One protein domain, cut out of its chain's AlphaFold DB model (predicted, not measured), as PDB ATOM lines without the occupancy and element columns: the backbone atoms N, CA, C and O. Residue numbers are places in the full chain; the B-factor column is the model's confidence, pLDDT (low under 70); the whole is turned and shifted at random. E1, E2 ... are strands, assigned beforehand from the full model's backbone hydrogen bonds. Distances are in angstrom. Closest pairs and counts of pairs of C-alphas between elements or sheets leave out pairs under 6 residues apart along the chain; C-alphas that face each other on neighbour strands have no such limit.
ATOM      1  N   GLY A  10     163.538 214.115 166.713       71.50
ATOM      2  CA  GLY A  10     164.418 214.520 167.820       71.50
ATOM      3  C   GLY A  10     165.574 213.558 168.130       71.50
ATOM      4  O   GLY A  10     166.435 213.894 168.933       71.50
ATOM      5  N   GLN A  11     165.597 212.376 167.512       79.88
ATOM      6  CA  GLN A  11     166.674 211.390 167.643       79.88
ATOM      7  C   GLN A  11     167.519 211.264 166.367       79.88
ATOM      8  O   GLN A  11     168.605 210.695 166.412       79.88
ATOM      9  N   LYS A  12     167.073 211.837 165.239       81.44
ATOM     10  CA  LYS A  12     167.816 211.769 163.971       81.44
ATOM     11  C   LYS A  12     169.092 212.600 163.992       81.44
ATOM     12  O   LYS A  12     170.106 212.187 163.429       81.44
ATOM     13  N   THR A  13     169.034 213.793 164.586       86.50
ATOM     14  CA  THR A  13     170.048 214.837 164.388       86.50
ATOM     15  C   THR A  13     170.376 215.590 165.675       86.50
ATOM     16  O   THR A  13     169.589 215.607 166.619       86.50
ATOM     17  N   VAL A  14     171.544 216.235 165.694       89.19
ATOM     18  CA  VAL A  14     171.933 217.203 166.725       89.19
ATOM     19  C   VAL A  14     172.247 218.538 166.065       89.19
ATOM     20  O   VAL A  14     172.773 218.582 164.953       89.19
ATOM     21  N   SER A  15     171.933 219.631 166.755       91.75
ATOM     22  CA  SER A  15     172.267 220.979 166.295       91.75
ATOM     23  C   SER A  15     173.635 221.397 166.826       91.75
ATOM     24  O   SER A  15     173.889 221.314 168.028       91.75
ATOM     25  N   VAL A  16     174.505 221.875 165.936       93.50
ATOM     26  CA  VAL A  16     175.853 222.356 166.271       93.50
ATOM     27  C   VAL A  16     175.954 223.837 165.928       93.50
ATOM     28  O   VAL A  16     175.691 224.234 164.794       93.50
ATOM     29  N   LYS A  17     176.364 224.665 166.894       94.94
ATOM     30  CA  LYS A  17     176.624 226.092 166.656       94.94
ATOM     31  C   LYS A  17     178.092 226.309 166.303       94.94
ATOM     32  O   LYS A  17     178.971 226.043 167.119       94.94
ATOM     33  N   ILE A  18     178.359 226.839 165.115       94.69
ATOM     34  CA  ILE A  18     179.724 227.123 164.662       94.69
ATOM     35  C   ILE A  18     180.067 228.575 164.994       94.69
ATOM     36  O   ILE A  18     179.392 229.500 164.552       94.69
ATOM     37  N   LEU A  19     181.106 228.772 165.804       94.44
ATOM     38  CA  LEU A  19     181.595 230.077 166.245       94.44
ATOM     39  C   LEU A  19     182.862 230.449 165.467       94.44
ATOM     40  O   LEU A  19     183.972 230.370 166.004       94.44
ATOM     41  N   SER A  20     182.677 230.837 164.206       90.88
ATOM     42  CA  SER A  20     183.745 231.220 163.276       90.88
ATOM     43  C   SER A  20     183.658 232.713 162.923       90.88
ATOM     44  O   SER A  20     182.543 233.216 162.775       90.88
ATOM     45  N   PRO A  21     184.793 233.429 162.772       91.94
ATOM     46  CA  PRO A  21     184.797 234.817 162.299       91.94
ATOM     47  C   PRO A  21     184.362 234.945 160.832       91.94
ATOM     48  O   PRO A  21     183.914 236.007 160.415       91.94
ATOM     49  N   VAL A  22     184.485 233.866 160.055       91.62
ATOM     50  CA  VAL A  22     184.066 233.790 158.650       91.62
ATOM     51  C   VAL A  22     182.985 232.734 158.475       91.62
ATOM     52  O   VAL A  22     182.936 231.759 159.232       91.62
ATOM     53  N   GLN A  23     182.128 232.904 157.469       90.31
ATOM     54  CA  GLN A  23     181.090 231.927 157.167       90.31
ATOM     55  C   GLN A  23     181.724 230.561 156.840       90.31
ATOM     56  O   GLN A  23     182.538 230.472 155.920       90.31
ATOM     57  N   PRO A  24     181.373 229.490 157.571       88.00
ATOM     58  CA  PRO A  24     181.833 228.151 157.242       88.00
ATOM     59  C   PRO A  24     181.144 227.669 155.959       88.00
ATOM     60  O   PRO A  24     179.919 227.730 155.849       88.00
ATOM     61  N   ILE A  25     181.933 227.182 155.002       90.19
ATOM     62  CA  ILE A  25     181.431 226.599 153.755       90.19
ATOM     63  C   ILE A  25     181.337 225.077 153.936       90.19
ATOM     64  O   ILE A  25     182.329 224.460 154.340       90.19
ATOM     65  N   PRO A  26     180.176 224.458 153.658       87.69
ATOM     66  CA  PRO A  26     180.034 223.008 153.702       87.69
ATOM     67  C   PRO A  26     181.004 222.284 152.751       87.69
ATOM     68  O   PRO A  26     181.191 222.735 151.619       87.69
ATOM     69  N   PRO A  27     181.599 221.151 153.168       89.31
ATOM     70  CA  PRO A  27     182.383 220.294 152.287       89.31
ATOM     71  C   PRO A  27     181.563 219.726 151.124       89.31
ATOM     72  O   PRO A  27     180.333 219.666 151.173       89.31
ATOM     73  N   ALA A  28     182.261 219.258 150.088       88.56
ATOM     74  CA  ALA A  28     181.626 218.594 148.956       88.56
ATOM     75  C   ALA A  28     180.972 217.258 149.378       88.56
ATOM     76  O   ALA A  28     181.531 216.538 150.212       88.56
ATOM     77  N   PRO A  29     179.818 216.889 148.790       88.38
ATOM     78  CA  PRO A  29     179.226 215.569 148.982       88.38
ATOM     79  C   PRO A  29     180.169 214.452 148.529       88.38
ATOM     80  O   PRO A  29     180.843 214.580 147.508       88.38
ATOM     81  N   LEU A  30     180.169 213.331 149.252       85.94
ATOM     82  CA  LEU A  30     180.856 212.113 148.824       85.94
ATOM     83  C   LEU A  30     179.853 211.124 148.204       85.94
ATOM     84  O   LEU A  30     178.757 210.961 148.751       85.94
ATOM     85  N   PRO A  31     180.200 210.442 147.094       85.50
ATOM     86  CA  PRO A  31     179.330 209.447 146.475       85.50
ATOM     87  C   PRO A  31     178.978 208.294 147.423       85.50
ATOM     88  O   PRO A  31     179.818 207.828 148.189       85.50
ATOM     89  N   GLY A  32     177.741 207.802 147.331       85.94
ATOM     90  CA  GLY A  32     177.293 206.609 148.058       85.94
ATOM     91  C   GLY A  32     176.981 206.818 149.543       85.94
ATOM     92  O   GLY A  32     176.619 205.853 150.212       85.94
ATOM     93  N   LEU A  33     177.082 208.047 150.064       84.88
ATOM     94  CA  LEU A  33     176.701 208.365 151.440       84.88
ATOM     95  C   LEU A  33     175.344 209.089 151.501       84.88
ATOM     96  O   LEU A  33     175.088 209.981 150.693       84.88
ATOM     97  N   PRO A  34     174.489 208.765 152.490       84.62
ATOM     98  CA  PRO A  34     173.188 209.419 152.671       84.62
ATOM     99  C   PRO A  34     173.291 210.859 153.206       84.62
ATOM    100  O   PRO A  34     172.298 211.582 153.237       84.62
ATOM    101  N   PHE A  35     174.478 211.284 153.647       86.19
ATOM    102  CA  PHE A  35     174.758 212.623 154.160       86.19
ATOM    103  C   PHE A  35     176.193 213.040 153.832       86.19
ATOM    104  O   PHE A  35     177.080 212.199 153.692       86.19
ATOM    105  N   ILE A  36     176.422 214.354 153.749       90.31
ATOM    106  CA  ILE A  36     177.755 214.937 153.565       90.31
ATOM    107  C   ILE A  36     178.542 214.739 154.866       90.31
ATOM    108  O   ILE A  36     178.131 215.272 155.902       90.31
ATOM    109  N   PRO A  37     179.650 213.983 154.855       89.50
ATOM    110  CA  PRO A  37     180.429 213.783 156.059       89.50
ATOM    111  C   PRO A  37     181.255 215.034 156.359       89.50
ATOM    112  O   PRO A  37     181.823 215.668 155.469       89.50
ATOM    113  N   VAL A  38     181.308 215.384 157.640       91.44
ATOM    114  CA  VAL A  38     181.931 216.611 158.126       91.44
ATOM    115  C   VAL A  38     182.702 216.323 159.404       91.44
ATOM    116  O   VAL A  38     182.171 215.701 160.323       91.44
ATOM    117  N   GLU A  39     183.918 216.849 159.489       92.19
ATOM    118  CA  GLU A  39     184.677 216.956 160.732       92.19
ATOM    119  C   GLU A  39     184.555 218.369 161.318       92.19
ATOM    120  O   GLU A  39     184.675 219.373 160.608       92.19
ATOM    121  N   PHE A  40     184.318 218.443 162.632       93.81
ATOM    122  CA  PHE A  40     184.250 219.693 163.387       93.81
ATOM    123  C   PHE A  40     185.481 219.865 164.274       93.81
ATOM    124  O   PHE A  40     185.772 219.013 165.114       93.81
ATOM    125  N   ASP A  41     186.151 221.010 164.154       92.94
ATOM    126  CA  ASP A  41     187.316 221.333 164.983       92.94
ATOM    127  C   ASP A  41     186.934 222.107 166.249       92.94
ATOM    128  O   ASP A  41     186.026 222.947 166.245       92.94
ATOM    129  N   ALA A  42     187.708 221.865 167.316       94.56
ATOM    130  CA  ALA A  42     187.570 222.499 168.630       94.56
ATOM    131  C   ALA A  42     186.130 222.429 169.172       94.56
ATOM    132  O   ALA A  42     185.542 223.432 169.591       94.56
ATOM    133  N   THR A  43     185.557 221.224 169.123       96.50
ATOM    134  CA  THR A  43     184.197 220.968 169.593       96.50
ATOM    135  C   THR A  43     184.130 221.038 171.117       96.50
ATOM    136  O   THR A  43     184.949 220.456 171.822       96.50
ATOM    137  N   THR A  44     183.120 221.736 171.626       97.31
ATOM    138  CA  THR A  44     182.795 221.828 173.050       97.31
ATOM    139  C   THR A  44     181.359 221.385 173.271       97.31
ATOM    140  O   THR A  44     180.474 221.657 172.454       97.31
ATOM    141  N   VAL A  45     181.135 220.696 174.386       97.25
ATOM    142  CA  VAL A  45     179.829 220.169 174.779       97.25
ATOM    143  C   VAL A  45     179.521 220.683 176.178       97.25
ATOM    144  O   VAL A  45     180.298 220.476 177.107       97.25
ATOM    145  N   THR A  46     178.406 221.391 176.331       97.69
ATOM    146  CA  THR A  46     177.999 221.991 177.607       97.69
ATOM    147  C   THR A  46     176.640 221.452 178.029       97.69
ATOM    148  O   THR A  46     175.662 221.609 177.299       97.69
ATOM    149  N   ALA A  47     176.584 220.842 179.211       97.19
ATOM    150  CA  ALA A  47     175.339 220.438 179.856       97.19
ATOM    151  C   ALA A  47     174.553 221.661 180.350       97.19
ATOM    152  O   ALA A  47     175.138 222.613 180.867       97.19
ATOM    153  N   TYR A  48     173.230 221.624 180.228       96.06
ATOM    154  CA  TYR A  48     172.332 222.608 180.829       96.06
ATOM    155  C   TYR A  48     170.958 221.992 181.122       96.06
ATOM    156  O   TYR A  48     170.636 220.915 180.628       96.06
ATOM    157  N   VAL A  49     170.133 222.672 181.920       97.56
ATOM    158  CA  VAL A  49     168.734 222.275 182.139       97.56
ATOM    159  C   VAL A  49     167.866 222.929 181.068       97.56
ATOM    160  O   VAL A  49     167.831 224.153 180.942       97.56
ATOM    161  N   GLY A  50     167.180 222.114 180.267       95.56
ATOM    162  CA  GLY A  50     166.292 222.581 179.211       95.56
ATOM    163  C   GLY A  50     165.126 223.380 179.784       95.56
ATOM    164  O   GLY A  50     164.374 222.865 180.602       95.56
ATOM    165  N   GLN A  51     164.945 224.617 179.329       94.12
ATOM    166  CA  GLN A  51     163.928 225.527 179.874       94.12
ATOM    167  C   GLN A  51     162.494 225.007 179.683       94.12
ATOM    168  O   GLN A  51     161.662 225.167 180.565       94.12
ATOM    169  N   ASN A  52     162.225 224.327 178.564       92.50
ATOM    170  CA  ASN A  52     160.887 223.817 178.246       92.50
ATOM    171  C   ASN A  52     160.632 222.408 178.799       92.50
ATOM    172  O   ASN A  52     159.487 221.988 178.915       92.50
ATOM    173  N   THR A  53     161.694 221.645 179.068       92.31
ATOM    174  CA  THR A  53     161.592 220.226 179.443       92.31
ATOM    175  C   THR A  53     161.963 219.967 180.896       92.31
ATOM    176  O   THR A  53     161.644 218.896 181.404       92.31
ATOM    177  N   PHE A  54     162.669 220.902 181.537       95.31
ATOM    178  CA  PHE A  54     163.316 220.766 182.845       95.31
ATOM    179  C   PHE A  54     164.216 219.522 182.961       95.31
ATOM    180  O   PHE A  54     164.476 219.019 184.051       95.31
ATOM    181  N   ARG A  55     164.706 219.014 181.824       95.38
ATOM    182  CA  ARG A  55     165.595 217.845 181.725       95.38
ATOM    183  C   ARG A  55     166.995 218.266 181.299       95.38
ATOM    184  O   ARG A  55     167.173 219.340 180.726       95.38
ATOM    185  N   LEU A  56     167.975 217.393 181.530       95.81
ATOM    186  CA  LEU A  56     169.330 217.566 181.011       95.81
ATOM    187  C   LEU A  56     169.308 217.719 179.481       95.81
ATOM    188  O   LEU A  56     168.723 216.903 178.769       95.81
ATOM    189  N   ALA A  57     169.967 218.764 178.999       94.00
ATOM    190  CA  ALA A  57     170.139 219.107 177.598       94.00
ATOM    191  C   ALA A  57     171.604 219.478 177.317       94.00
ATOM    192  O   ALA A  57     172.395 219.703 178.235       94.00
ATOM    193  N   TRP A  58     171.966 219.540 176.032       94.62
ATOM    194  CA  TRP A  58     173.351 219.705 175.592       94.62
ATOM    195  C   TRP A  58     173.486 220.802 174.543       94.62
ATOM    196  O   TRP A  58     172.761 220.824 173.550       94.62
ATOM    197  N   SER A  59     174.425 221.722 174.758       95.19
ATOM    198  CA  SER A  59     174.841 222.706 173.762       95.19
ATOM    199  C   SER A  59     176.145 222.235 173.138       95.19
ATOM    200  O   SER A  59     177.150 222.109 173.839       95.19
ATOM    201  N   ILE A  60     176.125 221.973 171.833       97.19
ATOM    202  CA  ILE A  60     177.305 221.565 171.069       97.19
ATOM    203  C   ILE A  60     177.774 222.762 170.246       97.19
ATOM    204  O   ILE A  60     176.996 223.361 169.495       97.19
ATOM    205  N   ARG A  61     179.046 223.132 170.394       97.12
ATOM    206  CA  ARG A  61     179.657 224.247 169.662       97.12
ATOM    207  C   ARG A  61     180.963 223.812 169.023       97.12
ATOM    208  O   ARG A  61     181.696 223.048 169.633       97.12
ATOM    209  N   ALA A  62     181.273 224.339 167.847       96.56
ATOM    210  CA  ALA A  62     182.516 224.071 167.121       96.56
ATOM    211  C   ALA A  62     183.127 225.373 166.584       96.56
ATOM    212  O   ALA A  62     182.456 226.409 166.553       96.56
ATOM    213  N   ARG A  63     184.392 225.339 166.152       94.88
ATOM    214  CA  ARG A  63     185.079 226.503 165.558       94.88
ATOM    215  C   ARG A  63     185.207 226.435 164.043       94.88
ATOM    216  O   ARG A  63     185.162 227.480 163.405       94.88
ATOM    217  N   ALA A  64     185.336 225.244 163.470       91.69
ATOM    218  CA  ALA A  64     185.441 225.065 162.025       91.69
ATOM    219  C   ALA A  64     184.768 223.767 161.566       91.69
ATOM    220  O   ALA A  64     184.491 222.885 162.378       91.69
ATOM    221  N   MET A  65     184.522 223.687 160.260       92.69
ATOM    222  CA  MET A  65     183.932 222.560 159.540       92.69
ATOM    223  C   MET A  65     184.869 222.199 158.380       92.69
ATOM    224  O   MET A  65     185.279 223.095 157.639       92.69
ATOM    225  N   ARG A  66     185.233 220.921 158.231       90.12
ATOM    226  CA  ARG A  66     186.122 220.433 157.162       90.12
ATOM    227  C   ARG A  66     185.684 219.070 156.634       90.12
ATOM    228  O   ARG A  66     184.892 218.374 157.267       90.12
ATOM    229  N   ALA A  67     186.211 218.702 155.468       89.12
ATOM    230  CA  ALA A  67     186.094 217.345 154.949       89.12
ATOM    231  C   ALA A  67     186.828 216.347 155.869       89.12
ATOM    232  O   ALA A  67     187.827 216.735 156.487       89.12
TER     233      ALA A  67
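This is residues 10 to 67 of the 88 residues of an uncharacterized protein of Streptosporangium canum (UniProt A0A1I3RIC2). With little regular structure, this is a two-stranded ribbon bent in a V: hairpin E3 and E4 makes one arm, shorter pair E2 and E5 the other, with E1 beside E4 near the bend. Of 58 printed residues, 22 are in five named strands, E1 to E5, class all strand, with a mixed sheet E1, E4, E3. The whole is loose, radius of gyration of the C-alphas 13.9 A, spanning 41 by 29 by 15 A.

E1, residues 16 to 18, is parallel to E4, residues 56 to 62; N 17 and O 60 are within hydrogen-bond range, 3.0 A. E3, residues 44 to 49, is antiparallel to E4, N 46 to O 59 2.9 A. E2, residues 39 to 41, and E5, residues 64 to 66, are antiparallel, N 39 to O 66 2.9 A.

E1 begins at C-alpha 16 (175.853, 222.356, 166.271); E5 ends at C-alpha 66 (186.122, 220.433, 157.162). E4 is 20.2 A long.

Residues 19 to 38 are a long link. The printed part has no cut; no printed residue is under 70 in pLDDT.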